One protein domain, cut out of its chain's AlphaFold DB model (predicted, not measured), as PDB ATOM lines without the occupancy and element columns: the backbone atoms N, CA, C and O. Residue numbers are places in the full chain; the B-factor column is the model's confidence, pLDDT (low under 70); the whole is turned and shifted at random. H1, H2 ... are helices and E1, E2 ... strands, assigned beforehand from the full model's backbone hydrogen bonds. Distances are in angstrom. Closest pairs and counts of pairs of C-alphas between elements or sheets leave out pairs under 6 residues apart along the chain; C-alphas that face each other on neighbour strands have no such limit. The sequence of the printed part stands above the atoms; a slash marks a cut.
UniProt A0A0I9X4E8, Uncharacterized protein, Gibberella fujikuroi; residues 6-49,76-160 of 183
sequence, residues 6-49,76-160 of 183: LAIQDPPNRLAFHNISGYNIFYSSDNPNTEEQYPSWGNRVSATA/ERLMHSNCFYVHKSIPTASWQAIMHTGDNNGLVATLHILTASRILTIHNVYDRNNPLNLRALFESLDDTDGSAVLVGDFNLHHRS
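This is residues 6 to 49 and 76 to 160 of the 183 residues of an uncharacterized protein of Gibberella fujikuroi (UniProt A0A0I9X4E8). Two sheets lie face to face as a sandwich, a larger one of four strands, E4 to E7, and a smaller one of three, E1, E3 and E2, the strands of the one at 30 degrees to those of the other. H3 only grazes the larger sheet and the short H1 only grazes the smaller one, while H2, on a long link after E2, reaches away from the sandwich, and its residues 42 to 49 stick out. The printed part has 129 residues, with three named helices and seven named strands in the order E1 H1 E2 H2 E3 E4 E5 E6 H3 E7, and its class is mixed, helices and strands. The sheet E4 E5 E6 E7 is mixed and the sheet E1 E3 E2 is all antiparallel. The whole is compact, with a radius of gyration of the C-alphas of 16.2 A and spans of 54 by 42 by 27 A.

E1, residues 6 to 9, is an edge strand and the antiparallel neighbour of E3, residues 82 to 87, with N 8 and O 83 2.9 A apart. E3 is also the antiparallel neighbour of the other edge strand, E2, residues 23 to 27, with N 24 and O 86 2.8 A apart. H1, residues 13 to 17, is on this sheet but only grazes it, with its residues 15 to 16. E1, H1 and E2 form a split strand-helix-strand unit, two strands running the same way with E3 between them, and its crossover is right-handed. H2, residues 39 to 49, is not on this sheet. After E3 the chain changes to the other sheet of the sandwich. There E4, residues 95 to 99, E5, residues 108 to 114, and E6, residues 119 to 126, form a meander, each strand the antiparallel neighbour of the one before. E4 and E5 are a hairpin, with N 98 and O 110 2.8 A apart; E5 and E6 are another, with N 111 and O 122 2.8 A apart. E7, residues 148 to 153, is the parallel neighbour of E6 at 16 degrees, with N 149 and O 121 2.8 A apart. H3, residues 134 to 141, only grazes this sheet, with its residues 137 to 141; its closest C-alphas to E7 are those of Leu 141 and Ala 148, 7.6 A apart. E6, H3 and E7 form a strand-helix-strand unit, two parallel neighbours with a helix between, and its crossover is right-handed. Between the sheets, the closest C-alphas of E1 and E6 are those of Gln 9 and Tyr 126, 6.0 A apart, and those of E3 and E5 are of Asn 82 and Ala 109, 6.5 A apart. Each O i to N i+4 pair is within hydrogen-bond range in H1 and H3, and 5 of 7 are in H2.

E1 begins at C-alpha 6 (173.956, 145.237, 119.047). H2 measures 16.7 A from C-alpha 39 to C-alpha 49 (182.525, 173.602, 103.580), and E3 measures 16.9 A from 82 to 87. E5 measures 19.8 A from 108 to 114, E6 22.5 A from 119 to 126, and H3 10.6 A from 134 to 141. E7, 16.7 A long, ends at C-alpha 153 (187.632, 143.040, 117.261).

The C-alphas farthest apart are those of Ala 49 and Ser 117, at 53.7 A. Residues 50 to 75 are not printed, and C-alphas 49 and 76 are 18.3 A apart across the cut. The link E2 to H2 is long. The mean pLDDT of the printed part is 78.1; 34 residues are under 70, namely 13 to 14, 16 to 19, 29 to 49, 76 to 80 and 143 to 144.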
ATOM      1  N   LEU A   6     172.794 145.180 119.933       91.31
ATOM      2  CA  LEU A   6     173.956 145.237 119.047       91.31
ATOM      3  C   LEU A   6     175.180 145.611 119.886       91.31
ATOM      4  O   LEU A   6     175.118 146.569 120.655       91.31
ATOM      5  N   ALA A   7     176.276 144.880 119.707       92.81
ATOM      6  CA  ALA A   7     177.601 145.263 120.182       92.81
ATOM      7  C   ALA A   7     178.376 145.812 118.981       92.81
ATOM      8  O   ALA A   7     178.477 145.124 117.964       92.81
ATOM      9  N   ILE A   8     178.846 147.054 119.064       89.50
ATOM     10  CA  ILE A   8     179.528 147.733 117.959       89.50
ATOM     11  C   ILE A   8     180.887 148.224 118.446       89.50
ATOM     12  O   ILE A   8     180.984 148.847 119.506       89.50
ATOM     13  N   GLN A   9     181.915 147.947 117.653       88.44
ATOM     14  CA  GLN A   9     183.249 148.523 117.767       88.44
ATOM     15  C   GLN A   9     183.400 149.568 116.668       88.44
ATOM     16  O   GLN A   9     182.853 149.385 115.578       88.44
ATOM     17  N   ASP A  10     184.107 150.654 116.966       79.38
ATOM     18  CA  ASP A  10     184.340 151.746 116.016       79.38
ATOM     19  C   ASP A  10     183.067 152.176 115.239       79.38
ATOM     20  O   ASP A  10     182.999 152.082 114.006       79.38
ATOM     21  N   PRO A  11     181.983 152.567 115.946       77.25
ATOM     22  CA  PRO A  11     180.742 152.946 115.298       77.25
ATOM     23  C   PRO A  11     180.991 154.111 114.328       77.25
ATOM     24  O   PRO A  11     181.538 155.143 114.728       77.25
ATOM     25  N   PRO A  12     180.513 154.024 113.072       71.44
ATOM     26  CA  PRO A  12     180.641 155.130 112.134       71.44
ATOM     27  C   PRO A  12     179.977 156.383 112.715       71.44
ATOM     28  O   PRO A  12     178.939 156.281 113.367       71.44
ATOM     29  N   ASN A  13     180.506 157.575 112.424       66.69
ATOM     30  CA  ASN A  13     180.109 158.849 113.053       66.69
ATOM     31  C   ASN A  13     178.592 159.060 113.071       66.69
ATOM     32  O   ASN A  13     178.019 159.573 114.028       66.69
ATOM     33  N   ARG A  14     177.912 158.653 111.991       66.75
ATOM     34  CA  ARG A  14     176.456 158.756 111.908       66.75
ATOM     35  C   ARG A  14     175.779 158.002 113.053       66.75
ATOM     36  O   ARG A  14     174.833 158.531 113.608       66.75
ATOM     37  N   LEU A  15     176.265 156.818 113.404       70.00
ATOM     38  CA  LEU A  15     175.772 156.035 114.532       70.00
ATOM     39  C   LEU A  15     176.317 156.556 115.864       70.00
ATOM     40  O   LEU A  15     175.545 156.677 116.798       70.00
ATOM     41  N   ALA A  16     177.590 156.958 115.939       64.12
ATOM     42  CA  ALA A  16     178.188 157.485 117.172       64.12
ATOM     43  C   ALA A  16     177.517 158.773 117.702       64.12
ATOM     44  O   ALA A  16     177.579 159.059 118.892       64.12
ATOM     45  N   PHE A  17     176.859 159.550 116.832       59.19
ATOM     46  CA  PHE A  17     176.199 160.807 117.214       59.19
ATOM     47  C   PHE A  17     174.675 160.805 117.034       59.19
ATOM     48  O   PHE A  17     174.016 161.736 117.494       59.19
ATOM     49  N   HIS A  18     174.091 159.794 116.380       63.28
ATOM     50  CA  HIS A  18     172.641 159.724 116.176       63.28
ATOM     51  C   HIS A  18     172.080 158.434 116.753       63.28
ATOM     52  O   HIS A  18     172.484 157.335 116.385       63.28
ATOM     53  N   ASN A  19     171.080 158.585 117.617       68.12
ATOM     54  CA  ASN A  19     170.393 157.446 118.195       68.12
ATOM     55  C   ASN A  19     169.638 156.661 117.106       68.12
ATOM     56  O   ASN A  19     168.937 157.242 116.271       68.12
ATOM     57  N   ILE A  20     169.746 155.333 117.130       81.44
ATOM     58  CA  ILE A  20     168.933 154.470 116.275       81.44
ATOM     59  C   ILE A  20     167.536 154.401 116.892       81.44
ATOM     60  O   ILE A  20     167.362 154.029 118.055       81.44
ATOM     61  N   SER A  21     166.514 154.750 116.107       86.19
ATOM     62  CA  SER A  21     165.128 154.674 116.573       86.19
ATOM     63  C   SER A  21     164.805 153.272 117.099       86.19
ATOM     64  O   SER A  21     165.096 152.266 116.451       86.19
ATOM     65  N   GLY A  22     164.205 153.213 118.289       89.19
ATOM     66  CA  GLY A  22     163.866 151.956 118.958       89.19
ATOM     67  C   GLY A  22     164.952 151.385 119.871       89.19
ATOM     68  O   GLY A  22     164.691 150.360 120.492       89.19
ATOM     69  N   TYR A  23     166.108 152.040 120.022       91.62
ATOM     70  CA  TYR A  23     167.180 151.586 120.913       91.62
ATOM     71  C   TYR A  23     167.520 152.625 121.991       91.62
ATOM     72  O   TYR A  23     167.341 153.833 121.817       91.62
ATOM     73  N   ASN A  24     167.958 152.116 123.134       88.50
ATOM     74  CA  ASN A  24     168.758 152.828 124.117       88.50
ATOM     75  C   ASN A  24     170.229 152.580 123.798       88.50
ATOM     76  O   ASN A  24     170.565 151.560 123.191       88.50
ATOM     77  N   ILE A  25     171.092 153.500 124.212       86.69
ATOM     78  CA  ILE A  25     172.495 153.471 123.833       86.69
ATOM     79  C   ILE A  25     173.410 153.637 125.032       86.69
ATOM     80  O   ILE A  25     173.144 154.445 125.919       86.69
ATOM     81  N   PHE A  26     174.490 152.866 125.018       85.94
ATOM     82  CA  PHE A  26     175.639 153.035 125.885       85.94
ATOM     83  C   PHE A  26     176.881 153.305 125.041       85.94
ATOM     84  O   PHE A  26     177.100 152.655 124.014       85.94
ATOM     85  N   TYR A  27     177.706 154.224 125.523       79.19
ATOM     86  CA  TYR A  27     178.962 154.622 124.917       79.19
ATOM     87  C   TYR A  27     180.077 154.610 125.960       79.19
ATOM     88  O   TYR A  27     179.876 155.103 127.068       79.19
ATOM     89  N   SER A  28     181.258 154.105 125.591       70.44
ATOM     90  CA  SER A  28     182.462 154.273 126.413       70.44
ATOM     91  C   SER A  28     182.942 155.722 126.376       70.44
ATOM     92  O   SER A  28     183.344 156.196 125.314       70.44
ATOM     93  N   SER A  29     182.957 156.421 127.508       60.47
ATOM     94  CA  SER A  29     183.666 157.707 127.636       60.47
ATOM     95  C   SER A  29     185.178 157.544 127.798       60.47
ATOM     96  O   SER A  29     185.905 158.529 127.696       60.47
ATOM     97  N   ASP A  30     185.647 156.321 128.045       57.41
ATOM     98  CA  ASP A  30     187.036 156.033 128.378       57.41
ATOM     99  C   ASP A  30     187.800 155.714 127.085       57.41
ATOM    100  O   ASP A  30     187.406 154.822 126.328       57.41
ATOM    101  N   ASN A  31     188.868 156.475 126.818       55.84
ATOM    102  CA  ASN A  31     189.658 156.460 125.576       55.84
ATOM    103  C   ASN A  31     188.834 156.696 124.298       55.84
ATOM    104  O   ASN A  31     188.747 155.814 123.436       55.84
ATOM    105  N   PRO A  32     188.232 157.882 124.141       60.62
ATOM    106  CA  PRO A  32     187.562 158.214 122.902       60.62
ATOM    107  C   PRO A  32     188.568 158.308 121.750       60.62
ATOM    108  O   PRO A  32     189.650 158.874 121.897       60.62
ATOM    109  N   ASN A  33     188.200 157.776 120.586       54.75
ATOM    110  CA  ASN A  33     188.927 158.044 119.364       54.75
ATOM    111  C   ASN A  33     188.887 159.559 119.077       54.75
ATOM    112  O   ASN A  33     187.861 160.223 119.270       54.75
ATOM    113  N   THR A  34     190.005 160.108 118.615       57.94
ATOM    114  CA  THR A  34     190.113 161.516 118.210       57.94
ATOM    115  C   THR A  34     190.002 161.650 116.694       57.94
ATOM    116  O   THR A  34     190.229 160.698 115.944       57.94
ATOM    117  N   GLU A  35     189.656 162.845 116.214       51.16
ATOM    118  CA  GLU A  35     189.542 163.133 114.777       51.16
ATOM    119  C   GLU A  35     190.867 162.894 114.026       51.16
ATOM    120  O   GLU A  35     190.878 162.384 112.905       51.16
ATOM    121  N   GLU A  36     191.998 163.151 114.690       56.12
ATOM    122  CA  GLU A  36     193.353 162.886 114.186       56.12
ATOM    123  C   GLU A  36     193.596 161.402 113.868       56.12
ATOM    124  O   GLU A  36     194.383 161.065 112.982       56.12
ATOM    125  N   GLN A  37     192.884 160.496 114.544       52.69
ATOM    126  CA  GLN A  37     192.991 159.051 114.337       52.69
ATOM    127  C   GLN A  37     192.189 158.554 113.117       52.69
ATOM    128  O   GLN A  37     192.259 157.360 112.797       52.69
ATOM    129  N   TYR A  38     191.472 159.449 112.415       48.94
ATOM    130  CA  TYR A  38     190.726 159.196 111.172       48.94
ATOM    131  C   TYR A  38     191.027 160.264 110.094       48.94
ATOM    132  O   TYR A  38     190.144 161.033 109.706       48.94
ATOM    133  N   PRO A  39     192.243 160.290 109.508       48.12
ATOM    134  CA  PRO A  39     192.647 161.316 108.536       48.12
ATOM    135  C   PRO A  39     191.794 161.352 107.254       48.12
ATOM    136  O   PRO A  39     191.745 162.363 106.555       48.12
ATOM    137  N   SER A  40     191.063 160.275 106.939       47.91
ATOM    138  CA  SER A  40     190.100 160.245 105.829       47.91
ATOM    139  C   SER A  40     188.866 161.135 106.056       47.91
ATOM    140  O   SER A  40     188.123 161.398 105.106       47.91
ATOM    141  N   TRP A  41     188.646 161.618 107.285       43.38
ATOM    142  CA  TRP A  41     187.519 162.475 107.644       43.38
ATOM    143  C   TRP A  41     187.776 163.962 107.377       43.38
ATOM    144  O   TRP A  41     186.893 164.615 106.816       43.38
ATOM    145  N   GLY A  42     188.987 164.467 107.653       48.97
ATOM    146  CA  GLY A  42     189.360 165.865 107.377       48.97
ATOM    147  C   GLY A  42     189.062 166.267 105.927       48.97
ATOM    148  O   GLY A  42     188.470 167.311 105.663       48.97
ATOM    149  N   ASN A  43     189.295 165.350 104.984       46.03
ATOM    150  CA  ASN A  43     189.010 165.561 103.563       46.03
ATOM    151  C   ASN A  43     187.506 165.689 103.221       46.03
ATOM    152  O   ASN A  43     187.162 166.329 102.227       46.03
ATOM    153  N   ARG A  44     186.580 165.113 104.008       42.59
ATOM    154  CA  ARG A  44     185.121 165.188 103.747       42.59
ATOM    155  C   ARG A  44     184.471 166.432 104.355       42.59
ATOM    156  O   ARG A  44     183.511 166.954 103.782       42.59
ATOM    157  N   VAL A  45     184.992 166.928 105.477       46.34
ATOM    158  CA  VAL A  45     184.518 168.175 106.100       46.34
ATOM    159  C   VAL A  45     184.928 169.377 105.254       46.34
ATOM    160  O   VAL A  45     184.080 170.216 104.948       46.34
ATOM    161  N   SER A  46     186.170 169.394 104.754       48.28
ATOM    162  CA  SER A  46     186.636 170.422 103.814       48.28
ATOM    163  C   SER A  46     185.782 170.462 102.544       48.28
ATOM    164  O   SER A  46     185.340 171.534 102.146       48.28
ATOM    165  N   ALA A  47     185.443 169.304 101.967       42.94
ATOM    166  CA  ALA A  47     184.590 169.229 100.778       42.94
ATOM    167  C   ALA A  47     183.145 169.716 101.021       42.94
ATOM    168  O   ALA A  47     182.493 170.214 100.105       42.94
ATOM    169  N   THR A  48     182.627 169.600 102.247       39.84
ATOM    170  CA  THR A  48     181.281 170.090 102.593       39.84
ATOM    171  C   THR A  48     181.284 171.608 102.811       39.84
ATOM    172  O   THR A  48     180.365 172.289 102.360       39.84
ATOM    173  N   ALA A  49     182.350 172.159 103.404       43.84
ATOM    174  CA  ALA A  49     182.525 173.602 103.580       43.84
ATOM    175  C   ALA A  49     182.668 174.350 102.238       43.84
ATOM    176  O   ALA A  49     182.097 175.427 102.066       43.84
ATOM    177  N   GLU A  76     185.114 168.952 121.094       45.22
ATOM    178  CA  GLU A  76     185.895 167.810 120.659       45.22
ATOM    179  C   GLU A  76     184.942 166.618 120.692       45.22
ATOM    180  O   GLU A  76     184.451 166.202 121.743       45.22
ATOM    181  N   ARG A  77     184.532 166.162 119.508       47.12
ATOM    182  CA  ARG A  77     183.551 165.090 119.384       47.12
ATOM    183  C   ARG A  77     184.274 163.778 119.630       47.12
ATOM    184  O   ARG A  77     184.681 163.098 118.695       47.12
ATOM    185  N   LEU A  78     184.436 163.473 120.909       51.22
ATOM    186  CA  LEU A  78     185.004 162.241 121.431       51.22
ATOM    187  C   LEU A  78     184.259 161.044 120.813       51.22
ATOM    188  O   LEU A  78     183.064 160.859 121.037       51.22
ATOM    189  N   MET A  79     184.938 160.266 119.970       55.22
ATOM    190  CA  MET A  79     184.347 159.105 119.303       55.22
ATOM    191  C   MET A  79     184.469 157.874 120.192       55.22
ATOM    192  O   MET A  79     185.545 157.531 120.654       55.22
ATOM    193  N   HIS A  80     183.383 157.159 120.426       63.19
ATOM    194  CA  HIS A  80     183.400 156.022 121.342       63.19
ATOM    195  C   HIS A  80     184.000 154.777 120.680       63.19
ATOM    196  O   HIS A  80     183.609 154.424 119.574       63.19
ATOM    197  N   SER A  81     184.928 154.101 121.357       75.06
ATOM    198  CA  SER A  81     185.624 152.910 120.851       75.06
ATOM    199  C   SER A  81     184.746 151.646 120.888       75.06
ATOM    200  O   SER A  81     184.765 150.836 119.961       75.06
ATOM    201  N   ASN A  82     183.901 151.540 121.918       85.44
ATOM    202  CA  ASN A  82     182.920 150.480 122.133       85.44
ATOM    203  C   ASN A  82     181.524 151.064 122.397       85.44
ATOM    204  O   ASN A  82     181.368 152.077 123.090       85.44
ATOM    205  N   CYS A  83     180.495 150.396 121.876       88.69
ATOM    206  CA  CYS A  83     179.103 150.805 122.021       88.69
ATOM    207  C   CYS A  83     178.160 149.598 122.143       88.69
ATOM    208  O   CYS A  83     178.359 148.567 121.494       88.69
ATOM    209  N   PHE A  84     177.095 149.764 122.931       91.81
ATOM    210  CA  PHE A  84     175.950 148.858 122.938       91.81
ATOM    211  C   PHE A  84     174.668 149.597 122.567       91.81
ATOM    212  O   PHE A  84     174.341 150.632 123.148       91.81
ATOM    213  N   TYR A  85     173.897 149.009 121.656       91.75
ATOM    214  CA  TYR A  85     172.508 149.382 121.410       91.75
ATOM    215  C   TYR A  85     171.614 148.321 122.029       91.75
ATOM    216  O   TYR A  85     171.728 147.152 121.676       91.75
ATOM    217  N   VAL A  86     170.693 148.715 122.901       91.88
ATOM    218  CA  VAL A  86     169.741 147.803 123.548       91.88
ATOM    219  C   VAL A  86     168.331 148.211 123.153       91.88
ATOM    220  O   VAL A  86     167.931 149.357 123.350       91.88
ATOM    221  N   HIS A  87     167.570 147.305 122.542       94.44
ATOM    222  CA  HIS A  87     166.238 147.625 122.039       94.44
ATOM    223  C   HIS A  87     165.317 148.050 123.192       94.44
ATOM    224  O   HIS A  87     165.317 147.442 124.259       94.44
ATOM    225  N   LYS A  88     164.478 149.069 122.973       93.19
ATOM    226  CA  LYS A  88     163.599 149.676 123.993       93.19
ATOM    227  C   LYS A  88     162.537 148.730 124.560       93.19
ATOM    228  O   LYS A  88     161.875 149.079 125.530       93.19
ATOM    229  N   SER A  89     162.360 147.548 123.967       93.31
ATOM    230  CA  SER A  89     161.539 146.484 124.558       93.31
ATOM    231  C   SER A  89     162.189 145.830 125.779       93.31
ATOM    232  O   SER A  89     161.495 145.135 126.512       93.31
ATOM    233  N   ILE A  90     163.498 146.003 125.982       90.19
ATOM    234  CA  ILE A  90     164.197 145.572 127.191       90.19
ATOM    235  C   ILE A  90     164.150 146.745 128.184       90.19
ATOM    236  O   ILE A  90     164.652 147.828 127.856       90.19
ATOM    237  N   PRO A  91     163.554 146.569 129.378       90.50
ATOM    238  CA  PRO A  91     163.501 147.623 130.383       90.50
ATOM    239  C   PRO A  91     164.906 148.085 130.773       90.50
ATOM    240  O   PRO A  91     165.799 147.264 130.957       90.50
ATOM    241  N   THR A  92     165.104 149.390 130.955       88.00
ATOM    242  CA  THR A  92     166.405 149.958 131.356       88.00
ATOM    243  C   THR A  92     166.885 149.471 132.720       88.00
ATOM    244  O   THR A  92     168.082 149.394 132.939       88.00
ATOM    245  N   ALA A  93     165.973 149.072 133.609       88.31
ATOM    246  CA  ALA A  93     166.316 148.439 134.885       88.31
ATOM    247  C   ALA A  93     166.795 146.980 134.741       88.31
ATOM    248  O   ALA A  93     167.275 146.393 135.705       88.31
ATOM    249  N   SER A  94     166.638 146.374 133.561       90.19
ATOM    250  CA  SER A  94     167.001 144.979 133.284       90.19
ATOM    251  C   SER A  94     168.330 144.848 132.547       90.19
ATOM    252  O   SER A  94     168.672 143.747 132.124       90.19
ATOM    253  N   TRP A  95     169.076 145.936 132.357       94.25
ATOM    254  CA  TRP A  95     170.413 145.862 131.786       94.25
ATOM    255  C   TRP A  95     171.326 146.962 132.311       94.25
ATOM    256  O   TRP A  95     170.878 148.033 132.714       94.25
ATOM    257  N   GLN A  96     172.624 146.695 132.268       93.56
ATOM    258  CA  GLN A  96     173.661 147.663 132.582       93.56
ATOM    259  C   GLN A  96     174.869 147.389 131.701       93.56
ATOM    260  O   GLN A  96     175.250 146.237 131.516       93.56
ATOM    261  N   ALA A  97     175.475 148.449 131.180       91.50
ATOM    262  CA  ALA A  97     176.762 148.367 130.516       91.50
ATOM    263  C   ALA A  97     177.837 149.038 131.377       91.50
ATOM    264  O   ALA A  97     177.589 150.086 131.977       91.50
ATOM    265  N   ILE A  98     179.006 148.409 131.452       89.62
ATOM    266  CA  ILE A  98     180.165 148.872 132.217       89.62
ATOM    267  C   ILE A  98     181.425 148.793 131.361       89.62
ATOM    268  O   ILE A  98     181.539 147.930 130.492       89.62
ATOM    269  N   MET A  99     182.382 149.677 131.621       87.62
ATOM    270  CA  MET A  99     183.729 149.568 131.064       87.62
ATOM    271  C   MET A  99     184.621 148.790 132.023       87.62
ATOM    272  O   MET A  99     184.547 148.977 133.238       87.62
ATOM    273  N   HIS A 100     185.460 147.913 131.475       86.44
ATOM    274  CA  HIS A 100     186.525 147.292 132.249       86.44
ATOM    275  C   HIS A 100     187.562 148.352 132.620       86.44
ATOM    276  O   HIS A 100     187.858 149.247 131.830       86.44
ATOM    277  N   THR A 101     188.132 148.213 133.812       83.94
ATOM    278  CA  THR A 101     189.249 149.016 134.319       83.94
ATOM    279  C   THR A 101     190.509 148.142 134.439       83.94
ATOM    280  O   THR A 101     190.473 146.944 134.155       83.94
ATOM    281  N   GLY A 102     191.649 148.728 134.823       86.31
ATOM    282  CA  GLY A 102     192.913 147.992 134.982       86.31
ATOM    283  C   GLY A 102     193.600 147.666 133.650       86.31
ATOM    284  O   GLY A 102     193.671 148.520 132.768       86.31
ATOM    285  N   ASP A 103     194.106 146.438 133.506       86.12
ATOM    286  CA  ASP A 103     194.947 146.006 132.373       86.12
ATOM    287  C   ASP A 103     194.270 146.118 131.000       86.12
ATOM    288  O   ASP A 103     194.946 146.275 129.989       86.12
ATOM    289  N   ASN A 104     192.938 146.062 130.964       88.88
ATOM    290  CA  ASN A 104     192.140 146.174 129.743       88.88
ATOM    291  C   ASN A 104     191.270 147.447 129.730       88.88
ATOM    292  O   ASN A 104     190.221 147.483 129.080       88.88
ATOM    293  N   ASN A 105     191.693 148.488 130.460       85.88
ATOM    294  CA  ASN A 105     190.968 149.752 130.571       85.88
ATOM    295  C   ASN A 105     190.675 150.377 129.198       85.88
ATOM    296  O   ASN A 105     191.581 150.603 128.396       85.88
ATOM    297  N   GLY A 106     189.403 150.675 128.935       81.94
ATOM    298  CA  GLY A 106     188.958 151.257 127.663       81.94
ATOM    299  C   GLY A 106     188.936 150.291 126.466       81.94
ATOM    300  O   GLY A 106     188.458 150.677 125.401       81.94
ATOM    301  N   LEU A 107     189.408 149.047 126.622       87.50
ATOM    302  CA  LEU A 107     189.448 148.038 125.550       87.50
ATOM    303  C   LEU A 107     188.229 147.114 125.568       87.50
ATOM    304  O   LEU A 107     187.815 146.616 124.521       87.50
ATOM    305  N   VAL A 108     187.651 146.880 126.749       90.19
ATOM    306  CA  VAL A 108     186.554 145.923 126.941       90.19
ATOM    307  C   VAL A 108     185.371 146.602 127.617       90.19
ATOM    308  O   VAL A 108     185.504 147.195 128.688       90.19
ATOM    309  N   ALA A 109     184.203 146.494 126.994       91.44
ATOM    310  CA  ALA A 109     182.923 146.905 127.553       91.44
ATOM    311  C   ALA A 109     182.065 145.669 127.823       91.44
ATOM    312  O   ALA A 109     182.011 144.770 126.990       91.44
ATOM    313  N   THR A 110     181.334 145.640 128.928       92.25
ATOM    314  CA  THR A 110     180.487 144.502 129.292       92.25
ATOM    315  C   THR A 110     179.049 144.938 129.462       92.25
ATOM    316  O   THR A 110     178.764 145.855 130.225       92.25
ATOM    317  N   LEU A 111     178.138 144.273 128.756       93.94
ATOM    318  CA  LEU A 111     176.696 144.430 128.888       93.94
ATOM    319  C   LEU A 111     176.129 143.249 129.676       93.94
ATOM    320  O   LEU A 111     176.178 142.109 129.218       93.94
ATOM    321  N   HIS A 112     175.541 143.534 130.829       93.12
ATOM    322  CA  HIS A 112     174.748 142.588 131.602       93.12
ATOM    323  C   HIS A 112     173.270 142.784 131.277       93.12
ATOM    324  O   HIS A 112     172.769 143.906 131.340       93.12
ATOM    325  N   ILE A 113     172.562 141.702 130.954       92.50
ATOM    326  CA  ILE A 113     171.115 141.697 130.720       92.50
ATOM    327  C   ILE A 113     170.472 140.668 131.647       92.50
ATOM    328  O   ILE A 113     170.770 139.475 131.572       92.50
ATOM    329  N   LEU A 114     169.547 141.116 132.488       90.38
ATOM    330  CA  LEU A 114     168.717 140.244 133.307       90.38
ATOM    331  C   LEU A 114     167.672 139.558 132.421       90.38
ATOM    332  O   LEU A 114     166.777 140.202 131.870       90.38
ATOM    333  N   THR A 115     167.783 138.240 132.286       87.06
ATOM    334  CA  THR A 115     166.779 137.396 131.623       87.06
ATOM    335  C   THR A 115     165.895 136.704 132.664       87.06
ATOM    336  O   THR A 115     166.139 136.807 133.863       87.06
ATOM    337  N   ALA A 116     164.872 135.967 132.220       86.25
ATOM    338  CA  ALA A 116     163.950 135.272 133.123       86.25
ATOM    339  C   ALA A 116     164.632 134.234 134.035       86.25
ATOM    340  O   ALA A 116     164.118 133.947 135.111       86.25
ATOM    341  N   SER A 117     165.758 133.657 133.605       84.38
ATOM    342  CA  SER A 117     166.424 132.565 134.323       84.38
ATOM    343  C   SER A 117     167.820 132.908 134.835       84.38
ATOM    344  O   SER A 117     168.304 132.226 135.731       84.38
ATOM    345  N   ARG A 118     168.502 133.895 134.238       87.94
ATOM    346  CA  ARG A 118     169.905 134.232 134.544       87.94
ATOM    347  C   ARG A 118     170.326 135.579 133.971       87.94
ATOM    348  O   ARG A 118     169.603 136.175 133.172       87.94
ATOM    349  N   ILE A 119     171.523 136.026 134.320       89.88
ATOM    350  CA  ILE A 119     172.159 137.171 133.671       89.88
ATOM    351  C   ILE A 119     172.881 136.674 132.413       89.88
ATOM    352  O   ILE A 119     173.663 135.731 132.474       89.88
ATOM    353  N   LEU A 120     172.580 137.288 131.267       91.00
ATOM    354  CA  LEU A 120     173.385 137.167 130.055       91.00
ATOM    355  C   LEU A 120     174.446 138.266 130.088       91.00
ATOM    356  O   LEU A 120     174.100 139.445 130.160       91.00
ATOM    357  N   THR A 121     175.711 137.878 130.001       92.81
ATOM    358  CA  THR A 121     176.844 138.806 129.974       92.81
ATOM    359  C   THR A 121     177.431 138.852 128.567       92.81
ATOM    360  O   THR A 121     177.667 137.816 127.953       92.81
ATOM    361  N   ILE A 122     177.646 140.041 128.016       93.56
ATOM    362  CA  ILE A 122     178.222 140.226 126.680       93.56
ATOM    363  C   ILE A 122     179.442 141.125 126.812       93.56
ATOM    364  O   ILE A 122     179.300 142.311 127.089       93.56
ATOM    365  N   HIS A 123     180.621 140.568 126.576       93.19
ATOM    366  CA  HIS A 123     181.883 141.295 126.555       93.19
ATOM    367  C   HIS A 123     182.175 141.720 125.121       93.19
ATOM    368  O   HIS A 123     182.269 140.883 124.225       93.19
ATOM    369  N   ASN A 124     182.292 143.022 124.911       93.62
ATOM    370  CA  ASN A 124     182.624 143.651 123.651       93.62
ATOM    371  C   ASN A 124     184.058 144.188 123.717       93.62
ATOM    372  O   ASN A 124     184.332 145.134 124.457       93.62
ATOM    373  N   VAL A 125     184.954 143.555 122.966       92.69
ATOM    374  CA  VAL A 125     186.374 143.898 122.896       92.69
ATOM    375  C   VAL A 125     186.650 144.738 121.654       92.69
ATOM    376  O   VAL A 125     186.196 144.409 120.556       92.69
ATOM    377  N   TYR A 126     187.448 145.785 121.820       91.31
ATOM    378  CA  TYR A 126     188.031 146.530 120.714       91.31
ATOM    379  C   TYR A 126     189.503 146.836 120.996       91.31
ATOM    380  O   TYR A 126     189.831 147.691 121.817       91.31
ATOM    381  N   ASP A 127     190.385 146.128 120.294       88.06
ATOM    382  CA  ASP A 127     191.830 146.139 120.513       88.06
ATOM    383  C   ASP A 127     192.612 146.716 119.317       88.06
ATOM    384  O   ASP A 127     193.438 146.070 118.672       88.06
ATOM    385  N   ARG A 128     192.361 147.987 118.990       79.06
ATOM    386  CA  ARG A 128     192.912 148.640 117.786       79.06
ATOM    387  C   ARG A 128     194.436 148.540 117.640       79.06
ATOM    388  O   ARG A 128     194.938 148.391 116.529       79.06
ATOM    389  N   ASN A 129     195.173 148.655 118.743       78.25
ATOM    390  CA  ASN A 129     196.639 148.737 118.734       78.25
ATOM    391  C   ASN A 129     197.318 147.459 119.246       78.25
ATOM    392  O   ASN A 129     198.528 147.464 119.475       78.25
ATOM    393  N   ASN A 130     196.547 146.391 119.456       76.19
ATOM    394  CA  ASN A 130     197.003 145.146 120.059       76.19
ATOM    395  C   ASN A 130     197.596 145.235 121.503       76.19
ATOM    396  O   ASN A 130     198.508 144.454 121.798       76.19
ATOM    397  N   PRO A 131     197.192 146.161 122.416       80.81
ATOM    398  CA  PRO A 131     197.571 146.094 123.834       80.81
ATOM    399  C   PRO A 131     196.765 145.107 124.699       80.81
ATOM    400  O   PRO A 131     197.043 145.041 125.896       80.81
ATOM    401  N   LEU A 132     195.772 144.380 124.170       88.44
ATOM    402  CA  LEU A 132     194.894 143.541 124.996       88.44
ATOM    403  C   LEU A 132     195.668 142.504 125.825       88.44
ATOM    404  O   LEU A 132     196.345 141.615 125.302       88.44
ATOM    405  N   ASN A 133     195.478 142.551 127.144       91.25
ATOM    406  CA  ASN A 133     195.947 141.513 128.046       91.25
ATOM    407  C   ASN A 133     194.931 140.361 128.066       91.25
ATOM    408  O   ASN A 133     193.951 140.373 128.818       91.25
ATOM    409  N   LEU A 134     195.183 139.341 127.237       90.69
ATOM    410  CA  LEU A 134     194.325 138.155 127.131       90.69
ATOM    411  C   LEU A 134     194.191 137.388 128.446       90.69
ATOM    412  O   LEU A 134     193.123 136.854 128.724       90.69
ATOM    413  N   ARG A 135     195.245 137.339 129.263       91.00
ATOM    414  CA  ARG A 135     195.190 136.644 130.551       91.00
ATOM    415  C   ARG A 135     194.218 137.344 131.497       91.00
ATOM    416  O   ARG A 135     193.303 136.695 131.985       91.00
ATOM    417  N   ALA A 136     194.377 138.655 131.677       88.94
ATOM    418  CA  ALA A 136     193.472 139.450 132.505       88.94
ATOM    419  C   ALA A 136     192.032 139.428 131.963       88.94
ATOM    420  O   ALA A 136     191.074 139.443 132.733       88.94
ATOM    421  N   LEU A 137     191.864 139.355 130.634       89.69
ATOM    422  CA  LEU A 137     190.551 139.171 130.023       89.69
ATOM    423  C   LEU A 137     189.937 137.834 130.449       89.69
ATOM    424  O   LEU A 137     188.845 137.850 130.999       89.69
ATOM    425  N   PHE A 138     190.613 136.703 130.234       88.94
ATOM    426  CA  PHE A 138     190.061 135.389 130.580       88.94
ATOM    427  C   PHE A 138     189.805 135.229 132.081       88.94
ATOM    428  O   PHE A 138     188.746 134.733 132.446       88.94
ATOM    429  N   GLU A 139     190.689 135.744 132.937       86.44
ATOM    430  CA  GLU A 139     190.469 135.757 134.391       86.44
ATOM    431  C   GLU A 139     189.181 136.523 134.764       86.44
ATOM    432  O   GLU A 139     188.461 136.110 135.666       86.44
ATOM    433  N   SER A 140     188.825 137.588 134.031       78.75
ATOM    434  CA  SER A 140     187.555 138.310 134.237       78.75
ATOM    435  C   SER A 140     186.308 137.596 133.687       78.75
ATOM    436  O   SER A 140     185.189 137.993 134.007       78.75
ATOM    437  N   LEU A 141     186.481 136.572 132.842       80.31
ATOM    438  CA  LEU A 141     185.388 135.791 132.249       80.31
ATOM    439  C   LEU A 141     185.010 134.569 133.092       80.31
ATOM    440  O   LEU A 141     183.868 134.110 133.001       80.31
ATOM    441  N   ASP A 142     185.939 134.060 133.900       70.81
ATOM    442  CA  ASP A 142     185.743 132.866 134.733       70.81
ATOM    443  C   ASP A 142     184.639 133.051 135.794       70.81
ATOM    444  O   ASP A 142     184.010 132.076 136.199       70.81
ATOM    445  N   ASP A 143     184.317 134.296 136.162       67.44
ATOM    446  CA  ASP A 143     183.221 134.651 137.082       67.44
ATOM    447  C   ASP A 143     181.818 134.592 136.443       67.44
ATOM    448  O   ASP A 143     180.815 134.977 137.052       67.44
ATOM    449  N   THR A 144     181.705 134.128 135.198       66.81
ATOM    450  CA  THR A 144     180.415 134.015 134.514       66.81
ATOM    451  C   THR A 144     179.912 132.572 134.560       66.81
ATOM    452  O   THR A 144     180.585 131.663 134.088       66.81
ATOM    453  N   ASP A 145     178.699 132.345 135.088       71.00
ATOM    454  CA  ASP A 145     178.037 131.025 135.206       71.00
ATOM    455  C   ASP A 145     177.664 130.404 133.830       71.00
ATOM    456  O   ASP A 145     176.499 130.107 133.533       71.00
ATOM    457  N   GLY A 146     178.620 130.296 132.902       71.81
ATOM    458  CA  GLY A 146     178.445 129.774 131.543       71.81
ATOM    459  C   GLY A 146     177.464 130.572 130.675       71.81
ATOM    460  O   GLY A 146     176.947 130.056 129.684       71.81
ATOM    461  N   SER A 147     177.158 131.813 131.059       83.69
ATOM    462  CA  SER A 147     176.133 132.664 130.433       83.69
ATOM    463  C   SER A 147     176.742 133.927 129.836       83.69
ATOM    464  O   SER A 147     176.134 134.996 129.864       83.69
ATOM    465  N   ALA A 148     177.958 133.791 129.308       89.62
ATOM    466  CA  ALA A 148     178.715 134.875 128.719       89.62
ATOM    467  C   ALA A 148     178.937 134.683 127.221       89.62
ATOM    468  O   ALA A 148     179.093 133.571 126.715       89.62
ATOM    469  N   VAL A 149     178.971 135.805 126.518       91.75
ATOM    470  CA  VAL A 149     179.325 135.905 125.110       91.75
ATOM    471  C   VAL A 149     180.484 136.881 125.011       91.75
ATOM    472  O   VAL A 149     180.348 138.048 125.363       91.75
ATOM    473  N   LEU A 150     181.624 136.402 124.528       93.31
ATOM    474  CA  LEU A 150     182.781 137.229 124.226       93.31
ATOM    475  C   LEU A 150     182.794 137.520 122.719       93.31
ATOM    476  O   LEU A 150     182.819 136.596 121.908       93.31
ATOM    477  N   VAL A 151     182.755 138.797 122.345       94.00
ATOM    478  CA  VAL A 151     182.701 139.265 120.954       94.00
ATOM    479  C   VAL A 151     183.589 140.484 120.746       94.00
ATOM    480  O   VAL A 151     183.955 141.178 121.690       94.00
ATOM    481  N   GLY A 152     183.879 140.768 119.481       92.44
ATOM    482  CA  GLY A 152     184.444 142.033 119.045       92.44
ATOM    483  C   GLY A 152     185.684 141.882 118.189       92.44
ATOM    484  O   GLY A 152     185.942 140.809 117.638       92.44
ATOM    485  N   ASP A 153     186.407 142.985 118.044       90.62
ATOM    486  CA  ASP A 153     187.632 143.040 117.261       90.62
ATOM    487  C   ASP A 153     188.833 142.988 118.203       90.62
ATOM    488  O   ASP A 153     189.238 143.981 118.804       90.62
ATOM    489  N   PHE A 154     189.381 141.785 118.338       90.06
ATOM    490  CA  PHE A 154     190.572 141.520 119.136       90.06
ATOM    491  C   PHE A 154     191.853 141.943 118.424       90.06
ATOM    492  O   PHE A 154     192.909 141.889 119.035       90.06
ATOM    493  N   ASN A 155     191.788 142.239 117.118       87.38
ATOM    494  CA  ASN A 155     192.950 142.517 116.278       87.38
ATOM    495  C   ASN A 155     194.102 141.494 116.428       87.38
ATOM    496  O   ASN A 155     195.271 141.801 116.190       87.38
ATOM    497  N   LEU A 156     193.781 140.253 116.815       84.31
ATOM    498  CA  LEU A 156     194.752 139.176 116.970       84.31
ATOM    499  C   LEU A 156     195.081 138.595 115.602       84.31
ATOM    500  O   LEU A 156     194.213 138.087 114.889       84.31
ATOM    501  N   HIS A 157     196.366 138.589 115.269       80.38
ATOM    502  CA  HIS A 157     196.859 138.014 114.024       80.38
ATOM    503  C   HIS A 157     197.729 136.805 114.324       80.38
ATOM    504  O   HIS A 157     198.779 136.917 114.961       80.38
ATOM    505  N   HIS A 158     197.355 135.637 113.806       78.50
ATOM    506  CA  HIS A 158     198.311 134.541 113.749       78.50
ATOM    507  C   HIS A 158     199.427 134.904 112.757       78.50
ATOM    508  O   HIS A 158     199.155 135.369 111.649       78.50
ATOM    509  N   ARG A 159     200.698 134.655 113.106       73.38
ATOM    510  CA  ARG A 159     201.846 135.024 112.247       73.38
ATOM    511  C   ARG A 159     201.712 134.492 110.816       73.38
ATOM    512  O   ARG A 159     202.034 135.208 109.868       73.38
ATOM    513  N   SER A 160     201.182 133.277 110.651       73.19
ATOM    514  CA  SER A 160     200.967 132.659 109.330       73.19
ATOM    515  C   SER A 160     199.848 133.302 108.499       73.19
ATOM    516  O   SER A 160     199.769 133.065 107.295       73.19
TER     517      SER A 160